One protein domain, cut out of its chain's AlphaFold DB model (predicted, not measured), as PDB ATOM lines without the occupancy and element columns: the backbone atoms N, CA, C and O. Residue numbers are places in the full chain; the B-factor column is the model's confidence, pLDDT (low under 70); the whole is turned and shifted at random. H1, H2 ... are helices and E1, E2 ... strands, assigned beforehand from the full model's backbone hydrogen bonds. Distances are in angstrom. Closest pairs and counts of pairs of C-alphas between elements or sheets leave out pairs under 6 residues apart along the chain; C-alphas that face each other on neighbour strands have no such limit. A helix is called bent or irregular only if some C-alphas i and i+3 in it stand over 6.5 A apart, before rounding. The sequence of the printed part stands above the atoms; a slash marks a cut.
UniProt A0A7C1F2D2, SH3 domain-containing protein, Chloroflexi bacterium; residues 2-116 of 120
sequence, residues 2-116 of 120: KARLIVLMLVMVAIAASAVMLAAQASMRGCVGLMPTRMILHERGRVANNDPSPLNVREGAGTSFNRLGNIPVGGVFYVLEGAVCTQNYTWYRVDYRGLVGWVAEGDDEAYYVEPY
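AT A GLANCE: This is residues 2 to 116 of the 120 residues of the protein "SH3 domain-containing protein" of Chloroflexi bacterium (UniProt A0A7C1F2D2). A compact body of crossed strands sits at one end of a long, thin tail, residues 2 to 29, which sticks out and has helix H1 at its far end. In the body a five-strand sheet is curled like part of a barrel and folded back on itself, and the hairpin E2 and E3 covers part of it, its strands crossed at 80 degrees to those of the sheet. The printed part has 115 residues, with one named helix and then seven named strands, H1 E1 E2 E3 E4 E5 E6 E7; the large sheet has the order E6 E5 E4 E1 E7, antiparallel throughout. The class is mixed, helices and strands, and the whole is extended, with a radius of gyration of the C-alphas of 21.7 A and spans of 78 by 27 by 26 A.

HOW THE PARTS SIT: H1, residues 2 to 16, is not on the large sheet; 8 of its 11 O i to N i+4 pairs are within hydrogen-bond range. E1, residues 44 to 47, is antiparallel to E4, residues 76 to 86, with N 45 and O 77 2.9 A apart. On the other side of E1 is edge strand E7, residues 113 to 115, with N 46 and O 114 2.9 A apart. E2, residues 55 to 58, and E3, residues 67 to 71, form a hairpin, with N 55 and O 71 2.8 A apart. E4 bends by 83 degrees at residue 80 and forms a hairpin with E5, residues 89 to 96, with N 80 and O 93 2.8 A apart. E5 forms a hairpin with edge strand E6, residues 99 to 106, with N 94 and O 101 2.8 A apart. E4, E5 and E6 make a meander, each strand the antiparallel neighbour of the one before. The strongly twisted sheet is a folded sheet, bent back into two leaves: E6 and E5 face E1 and E7, with E4 as the hinge. It makes a sandwich, two sheets face to face, with E2 and E3; the closest C-alphas of E2 and E6 are those of Arg 58 and Trp 102, 4.9 A apart.

IN THESE COORDINATES: H1 begins at C-alpha 2, (-101.648, 57.272, 33.819), and measures 22.5 A from first to last C-alpha. E4 measures 23.3 A, E5 19.5 A and E6 19.8 A. E7 ends at C-alpha 115, (-84.225, 8.998, -9.883).

THE WHOLE: The C-alphas farthest apart, of Lys 2 and Pro 52, are 78.6 A apart. Without residues 2 to 29 the body spans 31 by 26 by 24 A. The printed part has no cut; the link from H1 to E1, 27 residues, is long. Residues 2 to 30 have pLDDT under 70.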
ATOM      1  N   LYS A   2    -102.058  58.697  33.794       53.00
ATOM      2  CA  LYS A   2    -101.648  57.272  33.819       53.00
ATOM      3  C   LYS A   2    -101.918  56.477  32.521       53.00
ATOM      4  O   LYS A   2    -101.143  55.594  32.183       53.00
ATOM      5  N   ALA A   3    -102.944  56.834  31.742       48.56
ATOM      6  CA  ALA A   3    -103.292  56.118  30.504       48.56
ATOM      7  C   ALA A   3    -102.312  56.350  29.331       48.56
ATOM      8  O   ALA A   3    -102.149  55.480  28.486       48.56
ATOM      9  N   ARG A   4    -101.618  57.499  29.287       56.47
ATOM     10  CA  ARG A   4    -100.678  57.838  28.198       56.47
ATOM     11  C   ARG A   4     -99.338  57.092  28.298       56.47
ATOM     12  O   ARG A   4     -98.713  56.850  27.276       56.47
ATOM     13  N   LEU A   5     -98.934  56.691  29.507       46.72
ATOM     14  CA  LEU A   5     -97.698  55.937  29.757       46.72
ATOM     15  C   LEU A   5     -97.863  54.432  29.465       46.72
ATOM     16  O   LEU A   5     -96.944  53.799  28.957       46.72
ATOM     17  N   ILE A   6     -99.054  53.879  29.727       52.84
ATOM     18  CA  ILE A   6     -99.380  52.459  29.495       52.84
ATOM     19  C   ILE A   6     -99.494  52.159  27.992       52.84
ATOM     20  O   ILE A   6     -98.990  51.139  27.531       52.84
ATOM     21  N   VAL A   7    -100.079  53.073  27.210       52.25
ATOM     22  CA  VAL A   7    -100.152  52.946  25.742       52.25
ATOM     23  C   VAL A   7     -98.756  53.020  25.108       52.25
ATOM     24  O   VAL A   7     -98.471  52.253  24.195       52.25
ATOM     25  N   LEU A   8     -97.850  53.861  25.626       52.12
ATOM     26  CA  LEU A   8     -96.465  53.938  25.137       52.12
ATOM     27  C   LEU A   8     -95.659  52.663  25.451       52.12
ATOM     28  O   LEU A   8     -94.893  52.203  24.609       52.12
ATOM     29  N   MET A   9     -95.860  52.060  26.631       51.91
ATOM     30  CA  MET A   9     -95.236  50.778  26.991       51.91
ATOM     31  C   MET A   9     -95.778  49.605  26.160       51.91
ATOM     32  O   MET A   9     -94.995  48.763  25.732       51.91
ATOM     33  N   LEU A  10     -97.083  49.567  25.868       50.22
ATOM     34  CA  LEU A  10     -97.681  48.537  25.006       50.22
ATOM     35  C   LEU A  10     -97.197  48.639  23.551       50.22
ATOM     36  O   LEU A  10     -96.938  47.617  22.920       50.22
ATOM     37  N   VAL A  11     -97.008  49.859  23.038       50.06
ATOM     38  CA  VAL A  11     -96.455  50.086  21.692       50.06
ATOM     39  C   VAL A  11     -94.965  49.711  21.631       50.06
ATOM     40  O   VAL A  11     -94.542  49.078  20.671       50.06
ATOM     41  N   MET A  12     -94.173  49.998  22.672       49.03
ATOM     42  CA  MET A  12     -92.742  49.641  22.722       49.03
ATOM     43  C   MET A  12     -92.489  48.129  22.873       49.03
ATOM     44  O   MET A  12     -91.527  47.615  22.308       49.03
ATOM     45  N   VAL A  13     -93.361  47.399  23.580       48.09
ATOM     46  CA  VAL A  13     -93.281  45.927  23.687       48.09
ATOM     47  C   VAL A  13     -93.722  45.247  22.383       48.09
ATOM     48  O   VAL A  13     -93.133  44.243  21.989       48.09
ATOM     49  N   ALA A  14     -94.694  45.817  21.661       47.47
ATOM     50  CA  ALA A  14     -95.143  45.285  20.373       47.47
ATOM     51  C   ALA A  14     -94.121  45.477  19.235       47.47
ATOM     52  O   ALA A  14     -94.080  44.665  18.316       47.47
ATOM     53  N   ILE A  15     -93.272  46.510  19.288       48.94
ATOM     54  CA  ILE A  15     -92.254  46.755  18.247       48.94
ATOM     55  C   ILE A  15     -91.073  45.773  18.361       48.94
ATOM     56  O   ILE A  15     -90.475  45.409  17.348       48.94
ATOM     57  N   ALA A  16     -90.752  45.287  19.564       46.62
ATOM     58  CA  ALA A  16     -89.606  44.399  19.786       46.62
ATOM     59  C   ALA A  16     -89.835  42.944  19.323       46.62
ATOM     60  O   ALA A  16     -88.872  42.228  19.054       46.62
ATOM     61  N   ALA A  17     -91.088  42.501  19.183       47.47
ATOM     62  CA  ALA A  17     -91.405  41.142  18.731       47.47
ATOM     63  C   ALA A  17     -91.323  40.961  17.200       47.47
ATOM     64  O   ALA A  17     -91.402  39.839  16.700       47.47
ATOM     65  N   SER A  18     -91.144  42.046  16.444       51.91
ATOM     66  CA  SER A  18     -91.276  42.052  14.980       51.91
ATOM     67  C   SER A  18     -89.995  41.695  14.218       51.91
ATOM     68  O   SER A  18     -90.055  41.412  13.026       51.91
ATOM     69  N   ALA A  19     -88.827  41.712  14.865       48.50
ATOM     70  CA  ALA A  19     -87.543  41.592  14.163       48.50
ATOM     71  C   ALA A  19     -87.027  40.148  14.002       48.50
ATOM     72  O   ALA A  19     -86.133  39.907  13.197       48.50
ATOM     73  N   VAL A  20     -87.578  39.174  14.736       45.53
ATOM     74  CA  VAL A  20     -87.035  37.796  14.763       45.53
ATOM     75  C   VAL A  20     -87.713  36.867  13.740       45.53
ATOM     76  O   VAL A  20     -87.187  35.813  13.405       45.53
ATOM     77  N   MET A  21     -88.857  37.262  13.174       47.69
ATOM     78  CA  MET A  21     -89.650  36.417  12.265       47.69
ATOM     79  C   MET A  21     -89.291  36.541  10.772       47.69
ATOM     80  O   MET A  21     -89.888  35.845   9.957       47.69
ATOM     81  N   LEU A  22     -88.321  37.380  10.382       50.09
ATOM     82  CA  LEU A  22     -88.009  37.608   8.959       50.09
ATOM     83  C   LEU A  22     -86.874  36.726   8.400       50.09
ATOM     84  O   LEU A  22     -86.676  36.685   7.192       50.09
ATOM     85  N   ALA A  23     -86.156  35.971   9.240       50.03
ATOM     86  CA  ALA A  23     -85.044  35.118   8.789       50.03
ATOM     87  C   ALA A  23     -85.420  33.637   8.572       50.03
ATOM     88  O   ALA A  23     -84.648  32.891   7.977       50.03
ATOM     89  N   ALA A  24     -86.598  33.191   9.020       50.50
ATOM     90  CA  ALA A  24     -86.995  31.776   8.954       50.50
ATOM     91  C   ALA A  24     -87.767  31.390   7.674       50.50
ATOM     92  O   ALA A  24     -88.172  30.240   7.513       50.50
ATOM     93  N   GLN A  25     -87.979  32.323   6.743       45.47
ATOM     94  CA  GLN A  25     -88.782  32.101   5.535       45.47
ATOM     95  C   GLN A  25     -87.933  31.941   4.261       45.47
ATOM     96  O   GLN A  25     -88.304  32.451   3.213       45.47
ATOM     97  N   ALA A  26     -86.797  31.242   4.317       49.38
ATOM     98  CA  ALA A  26     -86.020  30.930   3.106       49.38
ATOM     99  C   ALA A  26     -86.103  29.456   2.670       49.38
ATOM    100  O   ALA A  26     -85.678  29.126   1.571       49.38
ATOM    101  N   SER A  27     -86.677  28.567   3.486       51.88
ATOM    102  CA  SER A  27     -86.536  27.116   3.278       51.88
ATOM    103  C   SER A  27     -87.812  26.374   2.852       51.88
ATOM    104  O   SER A  27     -87.760  25.163   2.669       51.88
ATOM    105  N   MET A  28     -88.963  27.044   2.703       46.06
ATOM    106  CA  MET A  28     -90.243  26.366   2.395       46.06
ATOM    107  C   MET A  28     -90.853  26.699   1.030       46.06
ATOM    108  O   MET A  28     -91.920  26.193   0.695       46.06
ATOM    109  N   ARG A  29     -90.189  27.517   0.211       52.88
ATOM    110  CA  ARG A  29     -90.543  27.659  -1.203       52.88
ATOM    111  C   ARG A  29     -89.481  26.896  -1.975       52.88
ATOM    112  O   ARG A  29     -88.353  27.365  -2.052       52.88
ATOM    113  N   GLY A  30     -89.827  25.707  -2.474       63.62
ATOM    114  CA  GLY A  30     -88.990  24.994  -3.445       63.62
ATOM    115  C   GLY A  30     -88.604  25.914  -4.607       63.62
ATOM    116  O   GLY A  30     -89.161  27.003  -4.727       63.62
ATOM    117  N   CYS A  31     -87.642  25.505  -5.432       77.38
ATOM    118  CA  CYS A  31     -87.080  26.346  -6.489       77.38
ATOM    119  C   CYS A  31     -88.173  26.999  -7.365       77.38
ATOM    120  O   CYS A  31     -88.736  26.366  -8.255       77.38
ATOM    121  N   VAL A  32     -88.526  28.258  -7.069       83.62
ATOM    122  CA  VAL A  32     -89.669  28.939  -7.693       83.62
ATOM    123  C   VAL A  32     -89.320  29.243  -9.140       83.62
ATOM    124  O   VAL A  32     -88.283  29.845  -9.406       83.62
ATOM    125  N   GLY A  33     -90.205  28.856 -10.054       84.88
ATOM    126  CA  GLY A  33     -89.994  29.049 -11.486       84.88
ATOM    127  C   GLY A  33     -89.105  27.990 -12.133       84.88
ATOM    128  O   GLY A  33     -88.829  28.133 -13.310       84.88
ATOM    129  N   LEU A  34     -88.691  26.945 -11.405       90.81
ATOM    130  CA  LEU A  34     -87.998  25.782 -11.966       90.81
ATOM    131  C   LEU A  34     -88.905  24.552 -11.955       90.81
ATOM    132  O   LEU A  34     -89.936  24.520 -11.271       90.81
ATOM    133  N   MET A  35     -88.494  23.513 -12.680       92.75
ATOM    134  CA  MET A  35     -89.148  22.218 -12.592       92.75
ATOM    135  C   MET A  35     -89.086  21.651 -11.156       92.75
ATOM    136  O   MET A  35     -88.061  21.787 -10.480       92.75
ATOM    137  N   PRO A  36     -90.167  21.008 -10.658       93.81
ATOM    138  CA  PRO A  36     -90.183  20.418  -9.322       93.81
ATOM    139  C   PRO A  36     -89.071  19.391  -9.118       93.81
ATOM    140  O   PRO A  36     -88.807  18.560  -9.978       93.81
ATOM    141  N   THR A  37     -88.461  19.387  -7.941       94.31
ATOM    142  CA  THR A  37     -87.377  18.448  -7.651       94.31
ATOM    143  C   THR A  37     -87.888  17.011  -7.587       94.31
ATOM    144  O   THR A  37     -88.887  16.732  -6.921       94.31
ATOM    145  N   ARG A  38     -87.180  16.084  -8.229       95.75
ATOM    146  CA  ARG A  38     -87.497  14.647  -8.272       95.75
ATOM    147  C   ARG A  38     -86.432  13.801  -7.585       95.75
ATOM    148  O   ARG A  38     -86.727  12.681  -7.172       95.75
ATOM    149  N   MET A  39     -85.208  14.312  -7.486       96.62
ATOM    150  CA  MET A  39     -84.108  13.652  -6.790       96.62
ATOM    151  C   MET A  39     -84.382  13.505  -5.291       96.62
ATOM    152  O   MET A  39     -85.019  14.347  -4.663       96.62
ATOM    153  N   ILE A  40     -83.885  12.410  -4.717       95.88
ATOM    154  CA  ILE A  40     -84.111  12.040  -3.319       95.88
ATOM    155  C   ILE A  40     -82.748  11.960  -2.635       95.88
ATOM    156  O   ILE A  40     -81.823  11.339  -3.160       95.88
ATOM    157  N   LEU A  41     -82.612  12.608  -1.477       96.75
ATOM    158  CA  LEU A  41     -81.390  12.525  -0.678       96.75
ATOM    159  C   LEU A  41     -81.140  11.088  -0.229       96.75
ATOM    160  O   LEU A  41     -82.075  10.389   0.153       96.75
ATOM    161  N   HIS A  42     -79.869  10.686  -0.228       96.56
ATOM    162  CA  HIS A  42     -79.433   9.341   0.154       96.56
ATOM    163  C   HIS A  42     -79.984   8.218  -0.738       96.56
ATOM    164  O   HIS A  42     -79.964   7.049  -0.370       96.56
ATOM    165  N   GLU A  43     -80.441   8.569  -1.936       97.31
ATOM    166  CA  GLU A  43     -80.830   7.626  -2.974       97.31
ATOM    167  C   GLU A  43     -79.942   7.799  -4.205       97.31
ATOM    168  O   GLU A  43     -79.134   8.726  -4.322       97.31
ATOM    169  N   ARG A  44     -80.079   6.870  -5.151       98.12
ATOM    170  CA  ARG A  44     -79.370   6.938  -6.429       98.12
ATOM    171  C   ARG A  44     -80.162   7.727  -7.464       98.12
ATOM    172  O   ARG A  44     -81.388   7.640  -7.537       98.12
ATOM    173  N   GLY A  45     -79.437   8.404  -8.344       98.25
ATOM    174  CA  GLY A  45     -79.953   8.903  -9.613       98.25
ATOM    175  C   GLY A  45     -79.057   8.517 -10.771       98.25
ATOM    176  O   GLY A  45     -78.011   7.892 -10.587       98.25
ATOM    177  N   ARG A  46     -79.476   8.889 -11.975       98.44
ATOM    178  CA  ARG A  46     -78.667   8.744 -13.182       98.44
ATOM    179  C   ARG A  46     -78.780   9.965 -14.076       98.44
ATOM    180  O   ARG A  46     -79.803  10.647 -14.055       98.44
ATOM    181  N   VAL A  47     -77.754  10.203 -14.890       98.69
ATOM    182  CA  VAL A  47     -77.848  11.144 -16.016       98.69
ATOM    183  C   VAL A  47     -78.883  10.612 -17.005       98.69
ATOM    184  O   VAL A  47     -78.819   9.441 -17.391       98.69
ATOM    185  N   ALA A  48     -79.853  11.448 -17.366       98.06
ATOM    186  CA  ALA A  48     -80.959  11.078 -18.237       98.06
ATOM    187  C   ALA A  48     -80.481  10.818 -19.679       98.06
ATOM    188  O   ALA A  48     -79.454  11.332 -20.109       98.06
ATOM    189  N   ASN A  49     -81.231  10.007 -20.432       96.69
ATOM    190  CA  ASN A  49     -80.876   9.596 -21.801       96.69
ATOM    191  C   ASN A  49     -81.504  10.483 -22.899       96.69
ATOM    192  O   ASN A  49     -81.543  10.086 -24.061       96.69
ATOM    193  N   ASN A  50     -82.065  11.638 -22.534       94.94
ATOM    194  CA  ASN A  50     -82.731  12.580 -23.443       94.94
ATOM    195  C   ASN A  50     -81.759  13.536 -24.160       94.94
ATOM    196  O   ASN A  50     -82.147  14.143 -25.153       94.94
ATOM    197  N   ASP A  51     -80.517  13.638 -23.687       94.25
ATOM    198  CA  ASP A  51     -79.422  14.394 -24.299       94.25
ATOM    199  C   ASP A  51     -78.178  13.483 -24.372       94.25
ATOM    200  O   ASP A  51     -77.866  12.815 -23.383       94.25
ATOM    201  N   PRO A  52     -77.466  13.390 -25.514       95.12
ATOM    202  CA  PRO A  52     -76.231  12.605 -25.623       95.12
ATOM    203  C   PRO A  52     -75.031  13.210 -24.866       95.12
ATOM    204  O   PRO A  52     -73.980  12.570 -24.773       95.12
ATOM    205  N   SER A  53     -75.143  14.435 -24.357       97.12
ATOM    206  CA  SER A  53     -74.064  15.168 -23.698       97.12
ATOM    207  C   SER A  53     -73.819  14.665 -22.268       97.12
ATOM    208  O   SER A  53     -74.766  14.419 -21.522       97.12
ATOM    209  N   PRO A  54     -72.554  14.550 -21.821       97.69
ATOM    210  CA  PRO A  54     -72.260  14.212 -20.435       97.69
ATOM    211  C   PRO A  54     -72.626  15.371 -19.494       97.69
ATOM    212  O   PRO A  54     -72.484  16.548 -19.837       97.69
ATOM    213  N   LEU A  55     -73.024  15.039 -18.267       98.69
ATOM    214  CA  LEU A  55     -73.402  16.013 -17.248       98.69
ATOM    215  C   LEU A  55     -72.181  16.511 -16.478       98.69
ATOM    216  O   LEU A  55     -71.373  15.729 -15.987       98.69
ATOM    217  N   ASN A  56     -72.052  17.823 -16.325       98.81
ATOM    218  CA  ASN A  56     -70.911  18.424 -15.637       98.81
ATOM    219  C   ASN A  56     -71.003  18.245 -14.124       98.81
ATOM    220  O   ASN A  56     -72.046  18.522 -13.540       98.81
ATOM    221  N   VAL A  57     -69.876  17.904 -13.495       98.88
ATOM    222  CA  VAL A  57     -69.708  17.938 -12.038       98.88
ATOM    223  C   VAL A  57     -68.885  19.168 -11.675       98.88
ATOM    224  O   VAL A  57     -67.810  19.385 -12.242       98.88
ATOM    225  N   ARG A  58     -69.387  19.991 -10.755       98.81
ATOM    226  CA  ARG A  58     -68.802  21.290 -10.394       98.81
ATOM    227  C   ARG A  58     -68.442  21.380  -8.916       98.81
ATOM    228  O   ARG A  58     -69.007  20.674  -8.090       98.81
ATOM    229  N   GLU A  59     -67.513  22.272  -8.579       98.69
ATOM    230  CA  GLU A  59     -67.087  22.507  -7.186       98.69
ATOM    231  C   GLU A  59     -68.212  23.044  -6.287       98.69
ATOM    232  O   GLU A  59     -68.225  22.774  -5.089       98.69
ATOM    233  N   GLY A  60     -69.178  23.762  -6.865       98.50
ATOM    234  CA  GLY A  60     -70.300  24.365  -6.151       98.50
ATOM    235  C   GLY A  60     -71.590  24.364  -6.970       98.50
ATOM    236  O   GLY A  60     -71.580  24.095  -8.174       98.50
ATOM    237  N   ALA A  61     -72.698  24.686  -6.302       98.00
ATOM    238  CA  ALA A  61     -74.024  24.826  -6.898       98.00
ATOM    239  C   ALA A  61     -74.103  26.088  -7.777       98.00
ATOM    240  O   ALA A  61     -74.512  27.162  -7.327       98.00
ATOM    241  N   GLY A  62     -73.649  25.972  -9.024       97.56
ATOM    242  CA  GLY A  62     -73.680  27.051 -10.006       97.56
ATOM    243  C   GLY A  62     -72.757  26.798 -11.198       97.56
ATOM    244  O   GLY A  62     -71.704  26.172 -11.085       97.56
ATOM    245  N   THR A  63     -73.115  27.341 -12.357       97.50
ATOM    246  CA  THR A  63     -72.327  27.296 -13.593       97.50
ATOM    247  C   THR A  63     -71.041  28.122 -13.526       97.50
ATOM    248  O   THR A  63     -70.118  27.855 -14.299       97.50
ATOM    249  N   SER A  64     -70.944  29.063 -12.582       97.81
ATOM    250  CA  SER A  64     -69.746  29.876 -12.325       97.81
ATOM    251  C   SER A  64     -68.623  29.132 -11.591       97.81
ATOM    252  O   SER A  64     -67.491  29.606 -11.595       97.81
ATOM    253  N   PHE A  65     -68.908  27.994 -10.950       98.56
ATOM    254  CA  PHE A  65     -67.888  27.190 -10.269       98.56
ATOM    255  C   PHE A  65     -67.077  26.345 -11.256       98.56
ATOM    256  O   PHE A  65     -67.598  25.918 -12.296       98.56
ATOM    257  N   ASN A  66     -65.824  26.044 -10.900       98.56
ATOM    258  CA  ASN A  66     -64.951  25.201 -11.714       98.56
ATOM    259  C   ASN A  66     -65.581  23.829 -11.969       98.56
ATOM    260  O   ASN A  66     -66.281  23.262 -11.124       98.56
ATOM    261  N   ARG A  67     -65.304  23.285 -13.155       98.69
ATOM    262  CA  ARG A  67     -65.686  21.922 -13.519       98.69
ATOM    263  C   ARG A  67     -64.638  20.949 -12.979       98.69
ATOM    264  O   ARG A  67     -63.491  20.997 -13.406       98.69
ATOM    265  N   LEU A  68     -65.068  20.038 -12.113       98.75
ATOM    266  CA  LEU A  68     -64.246  18.949 -11.579       98.75
ATOM    267  C   LEU A  68     -64.162  17.763 -12.542       98.75
ATOM    268  O   LEU A  68     -63.159  17.060 -12.599       98.75
ATOM    269  N   GLY A  69     -65.229  17.531 -13.303       98.69
ATOM    270  CA  GLY A  69     -65.321  16.423 -14.240       98.69
ATOM    271  C   GLY A  69     -66.695  16.352 -14.886       98.69
ATOM    272  O   GLY A  69     -67.402  17.358 -14.996       98.69
ATOM    273  N   ASN A  70     -67.071  15.159 -15.334       98.69
ATOM    274  CA  ASN A  70     -68.392  14.896 -15.881       98.69
ATOM    275  C   ASN A  70     -68.846  13.456 -15.607       98.69
ATOM    276  O   ASN A  70     -68.032  12.579 -15.313       98.69
ATOM    277  N   ILE A  71     -70.154  13.246 -15.703       98.75
ATOM    278  CA  ILE A  71     -70.821  11.952 -15.628       98.75
ATOM    279  C   ILE A  71     -71.371  11.655 -17.029       98.75
ATOM    280  O   ILE A  71     -72.129  12.470 -17.558       98.75
ATOM    281  N   PRO A  72     -71.008  10.527 -17.662       98.62
ATOM    282  CA  PRO A  72     -71.574  10.160 -18.952       98.62
ATOM    283  C   PRO A  72     -73.078   9.892 -18.833       98.62
ATOM    284  O   PRO A  72     -73.582   9.568 -17.757       98.62
ATOM    285  N   VAL A  73     -73.780   9.973 -19.961       98.56
ATOM    286  CA  VAL A  73     -75.192   9.588 -20.081       98.56
ATOM    287  C   VAL A  73     -75.422   8.183 -19.511       98.56
ATOM    288  O   VAL A  73     -74.610   7.277 -19.715       98.56
ATOM    289  N   GLY A  74     -76.494   8.013 -18.731       98.19
ATOM    290  CA  GLY A  74     -76.792   6.775 -18.008       98.19
ATOM    291  C   GLY A  74     -75.891   6.497 -16.797       98.19
ATOM    292  O   GLY A  74     -76.119   5.523 -16.077       98.19
ATOM    293  N   GLY A  75     -74.886   7.337 -16.533       98.44
ATOM    294  CA  GLY A  75     -74.028   7.225 -15.362       98.44
ATOM    295  C   GLY A  75     -74.832   7.380 -14.075       98.44
ATOM    296  O   GLY A  75     -75.537   8.372 -13.889       98.44
ATOM    297  N   VAL A  76     -74.726   6.380 -13.196       98.38
ATOM    298  CA  VAL A  76     -75.443   6.309 -11.917       98.38
ATOM    299  C   VAL A  76     -74.588   6.911 -10.806       98.38
ATOM    300  O   VAL A  76     -73.427   6.531 -10.652       98.38
ATOM    301  N   PHE A  77     -75.174   7.804 -10.016       98.62
ATOM    302  CA  PHE A  77     -74.537   8.500  -8.900       98.62
ATOM    303  C   PHE A  77     -75.407   8.428  -7.639       98.62
ATOM    304  O   PHE A  77     -76.594   8.105  -7.707       98.62
ATOM    305  N   TYR A  78     -74.815   8.731  -6.486       98.44
ATOM    306  CA  TYR A  78     -75.502   8.775  -5.195       98.44
ATOM    307  C   TYR A  78     -75.692  10.220  -4.728       98.44
ATOM    308  O   TYR A  78     -74.764  11.021  -4.827       98.44
ATOM    309  N   VAL A  79     -76.881  10.568  -4.237       98.56
ATOM    310  CA  VAL A  79     -77.211  11.934  -3.813       98.56
ATOM    311  C   VAL A  79     -76.818  12.153  -2.357       98.56
ATOM    312  O   VAL A  79     -77.285  11.447  -1.464       98.56
ATOM    313  N   LEU A  80     -75.990  13.168  -2.116       98.50
ATOM    314  CA  LEU A  80     -75.459  13.506  -0.797       98.50
ATOM    315  C   LEU A  80     -76.180  14.698  -0.164       98.50
ATOM    316  O   LEU A  80     -76.439  14.693   1.034       98.50
ATOM    317  N   GLU A  81     -76.463  15.736  -0.951       98.00
ATOM    318  CA  GLU A  81     -76.949  17.021  -0.442       98.00
ATOM    319  C   GLU A  81     -77.763  17.760  -1.509       98.00
ATOM    320  O   GLU A  81     -77.573  17.546  -2.708       98.00
ATOM    321  N   GLY A  82     -78.649  18.651  -1.073       93.31
ATOM    322  CA  GLY A  82     -79.549  19.433  -1.916       93.31
ATOM    323  C   GLY A  82     -80.973  19.454  -1.345       93.31
ATOM    324  O   GLY A  82     -81.229  18.907  -0.277       93.31
ATOM    325  N   ALA A  83     -81.940  20.075  -2.013       95.31
ATOM    326  CA  ALA A  83     -81.795  20.868  -3.233       95.31
ATOM    327  C   ALA A  83     -81.193  22.258  -2.956       95.31
ATOM    328  O   ALA A  83     -81.544  22.899  -1.967       95.31
ATOM    329  N   VAL A  84     -80.342  22.753  -3.859       96.06
ATOM    330  CA  VAL A  84     -79.882  24.153  -3.866       96.06
ATOM    331  C   VAL A  84     -80.293  24.810  -5.176       96.06
ATOM    332  O   VAL A  84     -79.887  24.367  -6.241       96.06
ATOM    333  N   CYS A  85     -81.086  25.877  -5.111       94.94
ATOM    334  CA  CYS A  85     -81.583  26.575  -6.296       94.94
ATOM    335  C   CYS A  85     -80.727  27.817  -6.567       94.94
ATOM    336  O   CYS A  85     -80.769  28.777  -5.795       94.94
ATOM    337  N   THR A  86     -79.961  27.828  -7.654       95.25
ATOM    338  CA  THR A  86     -79.131  28.978  -8.042       95.25
ATOM    339  C   THR A  86     -78.983  29.030  -9.555       95.25
ATOM    340  O   THR A  86     -78.925  27.999 -10.225       95.25
ATOM    341  N   GLN A  87     -78.877  30.245 -10.099       92.88
ATOM    342  CA  GLN A  87     -78.578  30.468 -11.521       92.88
ATOM    343  C   GLN A  87     -79.540  29.728 -12.469       92.88
ATOM    344  O   GLN A  87     -79.109  29.215 -13.491       92.88
ATOM    345  N   ASN A  88     -80.827  29.685 -12.113       95.25
ATOM    346  CA  ASN A  88     -81.903  29.011 -12.850       95.25
ATOM    347  C   ASN A  88     -81.772  27.483 -12.955       95.25
ATOM    348  O   ASN A  88     -82.380  26.875 -13.825       95.25
ATOM    349  N   TYR A  89     -81.032  26.855 -12.041       97.19
ATOM    350  CA  TYR A  89     -80.975  25.401 -11.931       97.19
ATOM    351  C   TYR A  89     -81.243  24.944 -10.503       97.19
ATOM    352  O   TYR A  89     -80.920  25.635  -9.527       97.19
ATOM    353  N   THR A  90     -81.773  23.732 -10.392       97.62
ATOM    354  CA  THR A  90     -81.765  22.970  -9.147       97.62
ATOM    355  C   THR A  90     -80.485  22.145  -9.100       97.62
ATOM    356  O   THR A  90     -80.224  21.364 -10.008       97.62
ATOM    357  N   TRP A  91     -79.684  22.284  -8.048       98.31
ATOM    358  CA  TRP A  91     -78.406  21.595  -7.884       98.31
ATOM    359  C   TRP A  91     -78.447  20.574  -6.752       98.31
ATOM    360  O   TRP A  91     -79.027  20.822  -5.691       98.31
ATOM    361  N   TYR A  92     -77.741  19.464  -6.963       98.62
ATOM    362  CA  TYR A  92     -77.480  18.446  -5.951       98.62
ATOM    363  C   TYR A  92     -76.004  18.125  -5.882       98.62
ATOM    364  O   TYR A  92     -75.331  18.009  -6.909       98.62
ATOM    365  N   ARG A  93     -75.514  17.926  -4.663       98.81
ATOM    366  CA  ARG A  93     -74.193  17.363  -4.437       98.81
ATOM    367  C   ARG A  93     -74.294  15.848  -4.491       98.81
ATOM    368  O   ARG A  93     -75.147  15.254  -3.832       98.81
ATOM    369  N   VAL A  94     -73.423  15.228  -5.272       98.88
ATOM    370  CA  VAL A  94     -73.465  13.799  -5.574       98.88
ATOM    371  C   VAL A  94     -72.084  13.173  -5.446       98.88
ATOM    372  O   VAL A  94     -71.071  13.867  -5.545       98.88
ATOM    373  N   ASP A  95     -72.056  11.860  -5.254       98.81
ATOM    374  CA  ASP A  95     -70.876  11.018  -5.440       98.81
ATOM    375  C   ASP A  95     -71.053  10.175  -6.707       98.81
ATOM    376  O   ASP A  95     -71.968   9.349  -6.808       98.81
ATOM    377  N   TYR A  96     -70.163  10.382  -7.676       98.75
ATOM    378  CA  TYR A  96     -70.019   9.522  -8.839       98.75
ATOM    379  C   TYR A  96     -68.660   8.819  -8.817       98.75
ATOM    380  O   TYR A  96     -67.659   9.355  -9.289       98.75
ATOM    381  N   ARG A  97     -68.626   7.581  -8.307       98.19
ATOM    382  CA  ARG A  97     -67.419   6.727  -8.293       98.19
ATOM    383  C   ARG A  97     -66.208   7.416  -7.638       98.19
ATOM    384  O   ARG A  97     -65.087   7.283  -8.123       98.19
ATOM    385  N   GLY A  98     -66.433   8.165  -6.560       98.44
ATOM    386  CA  GLY A  98     -65.413   8.930  -5.840       98.44
ATOM    387  C   GLY A  98     -65.225  10.368  -6.336       98.44
ATOM    388  O   GLY A  98     -64.555  11.152  -5.666       98.44
ATOM    389  N   LEU A  99     -65.827  10.753  -7.469       98.75
ATOM    390  CA  LEU A  99     -65.908  12.151  -7.891       98.75
ATOM    391  C   LEU A  99     -67.082  12.824  -7.173       98.75
ATOM    392  O   LEU A  99     -68.240  12.644  -7.555       98.75
ATOM    393  N   VAL A 100     -66.770  13.612  -6.143       98.88
ATOM    394  CA  VAL A 100     -67.769  14.327  -5.342       98.88
ATOM    395  C   VAL A 100     -67.878  15.781  -5.788       98.88
ATOM    396  O   VAL A 100     -66.900  16.525  -5.746       98.88
ATOM    397  N   GLY A 101     -69.082  16.210  -6.162       98.81
ATOM    398  CA  GLY A 101     -69.351  17.592  -6.557       98.81
ATOM    399  C   GLY A 101     -70.820  17.834  -6.882       98.81
ATOM    400  O   GLY A 101     -71.672  16.998  -6.597       98.81
ATOM    401  N   TRP A 102     -71.119  18.992  -7.453       98.88
ATOM    402  CA  TRP A 102     -72.474  19.452  -7.734       98.88
ATOM    403  C   TRP A 102     -72.859  19.217  -9.189       98.88
ATOM    404  O   TRP A 102     -72.108  19.562 -10.103       98.88
ATOM    405  N   VAL A 103     -74.051  18.670  -9.397       98.81
ATOM    406  CA  VAL A 103     -74.678  18.490 -10.707       98.81
ATOM    407  C   VAL A 103     -76.011  19.229 -10.736       98.81
ATOM    408  O   VAL A 103     -76.682  19.347  -9.708       98.81
ATOM    409  N   ALA A 104     -76.388  19.737 -11.906       98.38
ATOM    410  CA  ALA A 104     -77.717  20.298 -12.109       98.38
ATOM    411  C   ALA A 104     -78.720  19.151 -12.313       98.38
ATOM    412  O   ALA A 104     -78.497  18.277 -13.151       98.38
ATOM    413  N   GLU A 105     -79.811  19.149 -11.550       98.12
ATOM    414  CA  GLU A 105     -80.950  18.263 -11.782       98.12
ATOM    415  C   GLU A 105     -81.706  18.659 -13.055       98.12
ATOM    416  O   GLU A 105     -82.118  17.790 -13.823       98.12
ATOM    417  N   GLY A 106     -81.874  19.963 -13.263       96.94
ATOM    418  CA  GLY A 106     -82.650  20.551 -14.347       96.94
ATOM    419  C   GLY A 106     -82.839  22.055 -14.159       96.94
ATOM    420  O   GLY A 106     -82.371  22.625 -13.164       96.94
ATOM    421  N   ASP A 107     -83.524  22.665 -15.117       96.31
ATOM    422  CA  ASP A 107     -83.933  24.073 -15.157       96.31
ATOM    423  C   ASP A 107     -85.472  24.194 -15.174       96.31
ATOM    424  O   ASP A 107     -86.173  23.396 -14.542       96.31
ATOM    425  N   ASP A 108     -86.014  25.228 -15.809       96.06
ATOM    426  CA  ASP A 108     -87.445  25.459 -15.994       96.06
ATOM    427  C   ASP A 108     -88.053  24.701 -17.186       96.06
ATOM    428  O   ASP A 108     -89.278  24.581 -17.271       96.06
ATOM    429  N   GLU A 109     -87.229  24.114 -18.055       95.62
ATOM    430  CA  GLU A 109     -87.660  23.446 -19.286       95.62
ATOM    431  C   GLU A 109     -87.398  21.937 -19.279       95.62
ATOM    432  O   GLU A 109     -88.177  21.166 -19.853       95.62
ATOM    433  N   ALA A 110     -86.313  21.493 -18.645       96.12
ATOM    434  CA  ALA A 110     -85.838  20.127 -18.759       96.12
ATOM    435  C   ALA A 110     -85.173  19.595 -17.489       96.12
ATOM    436  O   ALA A 110     -84.591  20.310 -16.676       96.12
ATOM    437  N   TYR A 111     -85.189  18.267 -17.384       97.81
ATOM    438  CA  TYR A 111     -84.369  17.531 -16.436       97.81
ATOM    439  C   TYR A 111     -83.170  16.895 -17.136       97.81
ATOM    440  O   TYR A 111     -83.310  16.280 -18.198       97.81
ATOM    441  N   TYR A 112     -82.020  16.973 -16.481       98.44
ATOM    442  CA  TYR A 112     -80.754  16.376 -16.908       98.44
ATOM    443  C   TYR A 112     -80.450  15.068 -16.171       98.44
ATOM    444  O   TYR A 112     -79.636  14.257 -16.614       98.44
ATOM    445  N   VAL A 113     -81.114  14.852 -15.035       98.56
ATOM    446  CA  VAL A 113     -81.018  13.627 -14.239       98.56
ATOM    447  C   VAL A 113     -82.398  13.108 -13.870       98.56
ATOM    448  O   VAL A 113     -83.405  13.823 -13.899       98.56
ATOM    449  N   GLU A 114     -82.443  11.840 -13.486       97.88
ATOM    450  CA  GLU A 114     -83.656  11.197 -12.999       97.88
ATOM    451  C   GLU A 114     -83.374  10.219 -11.845       97.88
ATOM    452  O   GLU A 114     -82.273   9.657 -11.767       97.88
ATOM    453  N   PRO A 115     -84.357   9.982 -10.954       97.75
ATOM    454  CA  PRO A 115     -84.225   8.998  -9.883       97.75
ATOM    455  C   PRO A 115     -83.947   7.587 -10.409       97.75
ATOM    456  O   PRO A 115     -84.592   7.113 -11.348       97.75
ATOM    457  N   TYR A 116     -83.033   6.879  -9.746       97.25
ATOM    458  CA  TYR A 116     -82.639   5.512 -10.090       97.25
ATOM    459  C   TYR A 116     -82.524   4.603  -8.843       97.25
ATOM    460  O   TYR A 116     -81.454   4.050  -8.557       97.25
TER     461      TYR A 116